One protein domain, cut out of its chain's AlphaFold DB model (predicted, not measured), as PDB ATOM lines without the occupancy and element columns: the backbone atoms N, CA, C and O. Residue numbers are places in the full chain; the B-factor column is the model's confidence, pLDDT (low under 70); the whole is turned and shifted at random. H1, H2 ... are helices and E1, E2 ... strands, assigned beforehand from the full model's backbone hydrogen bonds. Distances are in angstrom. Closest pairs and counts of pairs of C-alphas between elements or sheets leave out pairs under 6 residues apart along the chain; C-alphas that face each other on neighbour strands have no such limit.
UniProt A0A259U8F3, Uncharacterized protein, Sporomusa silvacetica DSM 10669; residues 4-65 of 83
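Overview. This is residues 4 to 65 of the 83 residues of an uncharacterized protein of Sporomusa silvacetica DSM 10669 (UniProt A0A259U8F3). Helix H4 packs steeply on H2, with H1 near the far end of H4, while a small hairpin of strands E1 and E2 reaches to the other end and H3 touches no helix. The printed part has 62 residues, with four named helices and two named strands in the order H1 H2 E1 E2 H3 H4; the class is mostly helix, as helices hold 30 and strands 6 of the 36 residues in named elements. It is only just compact, close to loose, with radius of gyration of the C-alphas 12.7 A and spans of 34 by 26 by 17 A.

Arrangement. Start at H1, residues 4 to 9; it only just touches H4, residues 55 to 64, with 3 pairs of C-alphas within 8 A, the closest Ile 4 and Ala 61, 6.8 A. H2, residues 19 to 26, touches H4 at a steep tilt of 66 degrees; closest C-alphas are Gln 21 and Leu 56, 5.9 A. In the antiparallel hairpin E1, residues 30 to 32, and E2, residues 38 to 40, N 31 and O 39 are within hydrogen-bond range, 2.8 A. H3, residues 43 to 48, is apart from H4. In H1, H2, H3 and H4 every O i to N i+4 pair is within range.

Along the chain. Find C-alpha 4 at (-9.432, 44.452, 16.491), where H1 begins; H4 runs 14.3 A to C-alpha 64 at (-10.117, 38.066, 13.580).

Size, cuts and confidence. The printed part has no cut and no long link; look for pLDDT under 70 at residues 52 to 53.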
ATOM      1  N   ILE A   4      -9.049  43.668  17.682       79.00
ATOM      2  CA  ILE A   4      -9.432  44.452  16.491       79.00
ATOM      3  C   ILE A   4      -8.845  45.872  16.525       79.00
ATOM      4  O   ILE A   4      -8.431  46.407  15.496       79.00
ATOM      5  N   ARG A   5      -8.791  46.500  17.708       79.81
ATOM      6  CA  ARG A   5      -8.263  47.864  17.864       79.81
ATOM      7  C   ARG A   5      -6.775  47.911  17.544       79.81
ATOM      8  O   ARG A   5      -6.306  48.894  16.977       79.81
ATOM      9  N   GLU A   6      -6.035  46.882  17.942       81.44
ATOM     10  CA  GLU A   6      -4.602  46.787  17.671       81.44
ATOM     11  C   GLU A   6      -4.347  46.450  16.205       81.44
ATOM     12  O   GLU A   6      -3.516  47.101  15.575       81.44
ATOM     13  N   LEU A   7      -5.134  45.538  15.626       82.81
ATOM     14  CA  LEU A   7      -5.048  45.198  14.204       82.81
ATOM     15  C   LEU A   7      -5.265  46.416  13.294       82.81
ATOM     16  O   LEU A   7      -4.513  46.595  12.340       82.81
ATOM     17  N   LEU A   8      -6.236  47.280  13.615       82.12
ATOM     18  CA  LEU A   8      -6.458  48.537  12.887       82.12
ATOM     19  C   LEU A   8      -5.349  49.568  13.140       82.12
ATOM     20  O   LEU A   8      -4.942  50.273  12.224       82.12
ATOM     21  N   ARG A   9      -4.839  49.670  14.375       83.19
ATOM     22  CA  ARG A   9      -3.784  50.638  14.733       83.19
ATOM     23  C   ARG A   9      -2.456  50.342  14.040       83.19
ATOM     24  O   ARG A   9      -1.739  51.277  13.698       83.19
ATOM     25  N   TYR A  10      -2.123  49.065  13.878       88.38
ATOM     26  CA  TYR A  10      -0.886  48.609  13.242       88.38
ATOM     27  C   TYR A  10      -1.052  48.281  11.754       88.38
ATOM     28  O   TYR A  10      -0.173  47.633  11.185       88.38
ATOM     29  N   ASP A  11      -2.172  48.689  11.149       83.88
ATOM     30  CA  ASP A  11      -2.485  48.497   9.727       83.88
ATOM     31  C   ASP A  11      -2.352  47.029   9.267       83.88
ATOM     32  O   ASP A  11      -1.913  46.708   8.166       83.88
ATOM     33  N   LYS A  12      -2.696  46.095  10.165       85.75
ATOM     34  CA  LYS A  12      -2.700  44.649   9.889       85.75
ATOM     35  C   LYS A  12      -3.958  44.210   9.152       85.75
ATOM     36  O   LYS A  12      -3.945  43.168   8.504       85.75
ATOM     37  N   ILE A  13      -5.035  44.982   9.284       82.81
ATOM     38  CA  ILE A  13      -6.290  44.790   8.564       82.81
ATOM     39  C   ILE A  13      -6.746  46.131   7.996       82.81
ATOM     40  O   ILE A  13      -6.693  47.152   8.679       82.81
ATOM     41  N   THR A  14      -7.265  46.110   6.774       84.00
ATOM     42  CA  THR A  14      -7.926  47.259   6.155       84.00
ATOM     43  C   THR A  14      -9.392  46.907   5.950       84.00
ATOM     44  O   THR A  14      -9.721  45.821   5.470       84.00
ATOM     45  N   LEU A  15     -10.283  47.815   6.337       82.75
ATOM     46  CA  LEU A  15     -11.719  47.674   6.123       82.75
ATOM     47  C   LEU A  15     -12.146  48.605   4.994       82.75
ATOM     48  O   LEU A  15     -11.675  49.736   4.896       82.75
ATOM     49  N   TRP A  16     -13.065  48.134   4.160       84.69
ATOM     50  CA  TRP A  16     -13.717  48.979   3.168       84.69
ATOM     51  C   TRP A  16     -14.576  50.032   3.867       84.69
ATOM     52  O   TRP A  16     -15.163  49.767   4.919       84.69
ATOM     53  N   TYR A  17     -14.658  51.225   3.279       81.81
ATOM     54  CA  TYR A  17     -15.442  52.313   3.853       81.81
ATOM     55  C   TYR A  17     -16.922  51.916   3.955       81.81
ATOM     56  O   TYR A  17     -17.570  51.623   2.950       81.81
ATOM     57  N   ASN A  18     -17.450  51.904   5.179       85.12
ATOM     58  CA  ASN A  18     -18.848  51.609   5.468       85.12
ATOM     59  C   ASN A  18     -19.265  52.316   6.765       85.12
ATOM     60  O   ASN A  18     -18.830  51.935   7.855       85.12
ATOM     61  N   ASP A  19     -20.145  53.313   6.656       82.75
ATOM     62  CA  ASP A  19     -20.595  54.131   7.789       82.75
ATOM     63  C   ASP A  19     -21.238  53.303   8.910       82.75
ATOM     64  O   ASP A  19     -21.039  53.584  10.094       82.75
ATOM     65  N   ALA A  20     -21.971  52.240   8.561       81.44
ATOM     66  CA  ALA A  20     -22.596  51.368   9.548       81.44
ATOM     67  C   ALA A  20     -21.543  50.590  10.348       81.44
ATOM     68  O   ALA A  20     -21.639  50.499  11.571       81.44
ATOM     69  N   GLN A  21     -20.513  50.068   9.676       80.94
ATOM     70  CA  GLN A  21     -19.426  49.341  10.331       80.94
ATOM     71  C   GLN A  21     -18.579  50.272  11.205       80.94
ATOM     72  O   GLN A  21     -18.275  49.933  12.349       80.94
ATOM     73  N   ILE A  22     -18.265  51.472  10.706       83.12
ATOM     74  CA  ILE A  22     -17.530  52.496  11.457       83.12
ATOM     75  C   ILE A  22     -18.313  52.891  12.714       83.12
ATOM     76  O   ILE A  22     -17.750  52.881  13.807       83.12
ATOM     77  N   SER A  23     -19.615  53.165  12.589       81.81
ATOM     78  CA  SER A  23     -20.470  53.525  13.725       81.81
ATOM     79  C   SER A  23     -20.575  52.404  14.763       81.81
ATOM     80  O   SER A  23     -20.538  52.671  15.964       81.81
ATOM     81  N   GLN A  24     -20.663  51.143  14.336       79.69
ATOM     82  CA  GLN A  24     -20.719  50.003  15.256       79.69
ATOM     83  C   GLN A  24     -19.418  49.815  16.049       79.69
ATOM     84  O   GLN A  24     -19.472  49.449  17.225       79.69
ATOM     85  N   LEU A  25     -18.264  50.081  15.428       80.94
ATOM     86  CA  LEU A  25     -16.957  50.003  16.084       80.94
ATOM     87  C   LEU A  25     -16.695  51.202  17.008       80.94
ATOM     88  O   LEU A  25     -16.100  51.025  18.070       80.94
ATOM     89  N   SER A  26     -17.154  52.403  16.642       80.38
ATOM     90  CA  SER A  26     -16.900  53.636  17.399       80.38
ATOM     91  C   SER A  26     -17.886  53.885  18.546       80.38
ATOM     92  O   SER A  26     -17.498  54.455  19.565       80.38
ATOM     93  N   ASN A  27     -19.142  53.434  18.440       78.31
ATOM     94  CA  ASN A  27     -20.162  53.673  19.473       78.31
ATOM     95  C   ASN A  27     -20.121  52.683  20.646       78.31
ATOM     96  O   ASN A  27     -20.857  52.871  21.627       78.31
ATOM     97  N   ARG A  28     -19.312  51.622  20.550       74.56
ATOM     98  CA  ARG A  28     -19.219  50.581  21.578       74.56
ATOM     99  C   ARG A  28     -18.515  51.122  22.816       74.56
ATOM    100  O   ARG A  28     -17.378  51.581  22.744       74.56
ATOM    101  N   LYS A  29     -19.195  51.071  23.963       77.00
ATOM    102  CA  LYS A  29     -18.633  51.532  25.238       77.00
ATOM    103  C   LYS A  29     -17.950  50.392  25.988       77.00
ATOM    104  O   LYS A  29     -18.365  49.239  25.897       77.00
ATOM    105  N   TYR A  30     -16.932  50.744  26.763       77.19
ATOM    106  CA  TYR A  30     -16.335  49.867  27.764       77.19
ATOM    107  C   TYR A  30     -16.918  50.222  29.133       77.19
ATOM    108  O   TYR A  30     -17.112  51.402  29.437       77.19
ATOM    109  N   LYS A  31     -17.218  49.214  29.943       75.56
ATOM    110  CA  LYS A  31     -17.610  49.352  31.346       75.56
ATOM    111  C   LYS A  31     -16.558  48.649  32.196       75.56
ATOM    112  O   LYS A  31     -15.949  47.691  31.741       75.56
ATOM    113  N   VAL A  32     -16.338  49.137  33.408       78.12
ATOM    114  CA  VAL A  32     -15.526  48.423  34.396       78.12
ATOM    115  C   VAL A  32     -16.497  47.674  35.298       78.12
ATOM    116  O   VAL A  32     -17.437  48.292  35.807       78.12
ATOM    117  N   ASN A  33     -16.343  46.355  35.414       79.81
ATOM    118  CA  ASN A  33     -17.175  45.555  36.311       79.81
ATOM    119  C   ASN A  33     -16.721  45.735  37.774       79.81
ATOM    120  O   ASN A  33     -15.729  46.405  38.062       79.81
ATOM    121  N   SER A  34     -17.476  45.176  38.720       80.31
ATOM    122  CA  SER A  34     -17.170  45.289  40.154       80.31
ATOM    123  C   SER A  34     -15.848  44.622  40.552       80.31
ATOM    124  O   SER A  34     -15.280  44.989  41.577       80.31
ATOM    125  N   ASP A  35     -15.344  43.714  39.717       83.94
ATOM    126  CA  ASP A  35     -14.061  43.027  39.873       83.94
ATOM    127  C   ASP A  35     -12.885  43.822  39.263       83.94
ATOM    128  O   ASP A  35     -11.735  43.390  39.309       83.94
ATOM    129  N   GLY A  36     -13.149  45.018  38.718       82.12
ATOM    130  CA  GLY A  36     -12.138  45.905  38.138       82.12
ATOM    131  C   GLY A  36     -11.744  45.565  36.697       82.12
ATOM    132  O   GLY A  36     -10.821  46.173  36.153       82.12
ATOM    133  N   GLU A  37     -12.433  44.626  36.053       80.69
ATOM    134  CA  GLU A  37     -12.143  44.195  34.688       80.69
ATOM    135  C   GLU A  37     -12.856  45.069  33.651       80.69
ATOM    136  O   GLU A  37     -13.963  45.570  33.863       80.69
ATOM    137  N   ILE A  38     -12.220  45.240  32.488       78.81
ATOM    138  CA  ILE A  38     -12.797  45.978  31.362       78.81
ATOM    139  C   ILE A  38     -13.733  45.049  30.587       78.81
ATOM    140  O   ILE A  38     -13.286  44.184  29.834       78.81
ATOM    141  N   GLU A  39     -15.032  45.291  30.706       80.00
ATOM    142  CA  GLU A  39     -16.070  44.622  29.934       80.00
ATOM    143  C   GLU A  39     -16.536  45.472  28.751       80.00
ATOM    144  O   GLU A  39     -16.668  46.698  28.810       80.00
ATOM    145  N   LEU A  40     -16.834  44.794  27.648       79.31
ATOM    146  CA  LEU A  40     -17.501  45.392  26.499       79.31
ATOM    147  C   LEU A  40     -19.007  45.520  26.765       79.31
ATOM    148  O   LEU A  40     -19.633  44.609  27.304       79.31
ATOM    149  N   GLU A  41     -19.599  46.643  26.349       80.38
ATOM    150  CA  GLU A  41     -21.045  46.865  26.434       80.38
ATOM    151  C   GLU A  41     -21.821  45.711  25.775       80.38
ATOM    152  O   GLU A  41     -21.571  45.330  24.628       80.38
ATOM    153  N   ARG A  42     -22.789  45.154  26.514       79.19
ATOM    154  CA  ARG A  42     -23.620  44.046  26.035       79.19
ATOM    155  C   ARG A  42     -24.554  44.514  24.921       79.19
ATOM    156  O   ARG A  42     -25.045  45.642  24.923       79.19
ATOM    157  N   LYS A  43     -24.892  43.599  24.007       75.12
ATOM    158  CA  LYS A  43     -25.807  43.867  22.880       75.12
ATOM    159  C   LYS A  43     -27.164  44.420  23.330       75.12
ATOM    160  O   LYS A  43     -27.741  45.268  22.655       75.12
ATOM    161  N   GLU A  44     -27.675  43.946  24.462       78.12
ATOM    162  CA  GLU A  44     -28.953  44.391  25.026       78.12
ATOM    163  C   GLU A  44     -28.916  45.858  25.462       78.12
ATOM    164  O   GLU A  44     -29.865  46.598  25.211       78.12
ATOM    165  N   ASP A  45     -27.802  46.301  26.045       78.75
ATOM    166  CA  ASP A  45     -27.609  47.692  26.454       78.75
ATOM    167  C   ASP A  45     -27.486  48.618  25.238       78.75
ATOM    168  O   ASP A  45     -28.041  49.717  25.236       78.75
ATOM    169  N   MET A  46     -26.844  48.149  24.163       78.31
ATOM    170  CA  MET A  46     -26.807  48.880  22.892       78.31
ATOM    171  C   MET A  46     -28.218  49.061  22.310       78.31
ATOM    172  O   MET A  46     -28.585  50.172  21.925       78.31
ATOM    173  N   LYS A  47     -29.040  48.001  22.315       78.12
ATOM    174  CA  LYS A  47     -30.439  48.065  21.855       78.12
ATOM    175  C   LYS A  47     -31.289  49.007  22.709       78.12
ATOM    176  O   LYS A  47     -32.040  49.803  22.154       78.12
ATOM    177  N   LYS A  48     -31.138  48.978  24.040       81.81
ATOM    178  CA  LYS A  48     -31.830  49.906  24.961       81.81
ATOM    179  C   LYS A  48     -31.504  51.375  24.673       81.81
ATOM    180  O   LYS A  48     -32.337  52.241  24.907       81.81
ATOM    181  N   ARG A  49     -30.315  51.658  24.131       78.25
ATOM    182  CA  ARG A  49     -29.881  53.000  23.711       78.25
ATOM    183  C   ARG A  49     -30.358  53.404  22.307       78.25
ATOM    184  O   ARG A  49     -29.949  54.454  21.823       78.25
ATOM    185  N   GLY A  50     -31.174  52.586  21.640       75.94
ATOM    186  CA  GLY A  50     -31.667  52.853  20.285       75.94
ATOM    187  C   GLY A  50     -30.642  52.587  19.177       75.94
ATOM    188  O   GLY A  50     -30.863  52.983  18.033       75.94
ATOM    189  N   LEU A  51     -29.521  51.924  19.485       72.44
ATOM    190  CA  LEU A  51     -28.530  51.542  18.480       72.44
ATOM    191  C   LEU A  51     -28.944  50.230  17.806       72.44
ATOM    192  O   LEU A  51     -29.395  49.286  18.462       72.44
ATOM    193  N   LYS A  52     -28.762  50.156  16.482       69.31
ATOM    194  CA  LYS A  52     -28.897  48.895  15.738       69.31
ATOM    195  C   LYS A  52     -27.882  47.868  16.253       69.31
ATOM    196  O   LYS A  52     -26.806  48.227  16.728       69.31
ATOM    197  N   SER A  53     -28.247  46.589  16.143       68.19
ATOM    198  CA  SER A  53     -27.378  45.466  16.516       68.19
ATOM    199  C   SER A  53     -26.007  45.591  15.826       68.19
ATOM    200  O   SER A  53     -25.967  45.948  14.646       68.19
ATOM    201  N   PRO A  54     -24.884  45.353  16.531       74.81
ATOM    202  CA  PRO A  54     -23.533  45.521  15.997       74.81
ATOM    203  C   PRO A  54     -23.081  44.319  15.150       74.81
ATOM    204  O   PRO A  54     -22.003  43.770  15.368       74.81
ATOM    205  N   ASP A  55     -23.913  43.878  14.209       80.56
ATOM    206  CA  ASP A  55     -23.725  42.592  13.526       80.56
ATOM    207  C   ASP A  55     -22.426  42.541  12.698       80.56
ATOM    208  O   ASP A  55     -21.737  41.521  12.698       80.56
ATOM    209  N   LEU A  56     -22.029  43.651  12.055       80.31
ATOM    210  CA  LEU A  56     -20.773  43.730  11.293       80.31
ATOM    211  C   LEU A  56     -19.555  43.763  12.223       80.31
ATOM    212  O   LEU A  56     -18.535  43.141  11.933       80.31
ATOM    213  N   GLY A  57     -19.662  44.468  13.353       80.81
ATOM    214  CA  GLY A  57     -18.611  44.497  14.372       80.81
ATOM    215  C   GLY A  57     -18.370  43.124  15.004       80.81
ATOM    216  O   GLY A  57     -17.222  42.726  15.197       80.81
ATOM    217  N   ASP A  58     -19.438  42.373  15.276       79.62
ATOM    218  CA  ASP A  58     -19.332  41.009  15.799       79.62
ATOM    219  C   ASP A  58     -18.774  40.034  14.760       79.62
ATOM    220  O   ASP A  58     -17.924  39.209  15.096       79.62
ATOM    221  N   ALA A  59     -19.196  40.147  13.496       85.56
ATOM    222  CA  ALA A  59     -18.635  39.346  12.411       85.56
ATOM    223  C   ALA A  59     -17.122  39.573  12.266       85.56
ATOM    224  O   ALA A  59     -16.365  38.616  12.116       85.56
ATOM    225  N   LEU A  60     -16.666  40.826  12.385       83.94
ATOM    226  CA  LEU A  60     -15.243  41.156  12.359       83.94
ATOM    227  C   LEU A  60     -14.485  40.563  13.556       83.94
ATOM    228  O   LEU A  60     -13.374  40.062  13.388       83.94
ATOM    229  N   ALA A  61     -15.079  40.585  14.750       83.62
ATOM    230  CA  ALA A  61     -14.485  39.972  15.938       83.62
ATOM    231  C   ALA A  61     -14.292  38.464  15.761       83.62
ATOM    232  O   ALA A  61     -13.227  37.936  16.060       83.62
ATOM    233  N   LEU A  62     -15.301  37.783  15.217       84.00
ATOM    234  CA  LEU A  62     -15.220  36.357  14.920       84.00
ATOM    235  C   LEU A  62     -14.187  36.050  13.831       84.00
ATOM    236  O   LEU A  62     -13.433  35.093  13.966       84.00
ATOM    237  N   ALA A  63     -14.121  36.866  12.780       85.69
ATOM    238  CA  ALA A  63     -13.181  36.671  11.678       85.69
ATOM    239  C   ALA A  63     -11.713  36.895  12.080       85.69
ATOM    240  O   ALA A  63     -10.815  36.315  11.478       85.69
ATOM    241  N   THR A  64     -11.467  37.742  13.084       80.25
ATOM    242  CA  THR A  64     -10.117  38.066  13.580       80.25
ATOM    243  C   THR A  64      -9.704  37.233  14.793       80.25
ATOM    244  O   THR A  64      -8.559  37.325  15.233       80.25
ATOM    245  N   TYR A  65     -10.605  36.403  15.324       83.00
ATOM    246  CA  TYR A  65     -10.323  35.567  16.480       83.00
ATOM    247  C   TYR A  65      -9.325  34.461  16.127       83.00
ATOM    248  O   TYR A  65      -9.622  33.549  15.356       83.00
TER     249      TYR A  65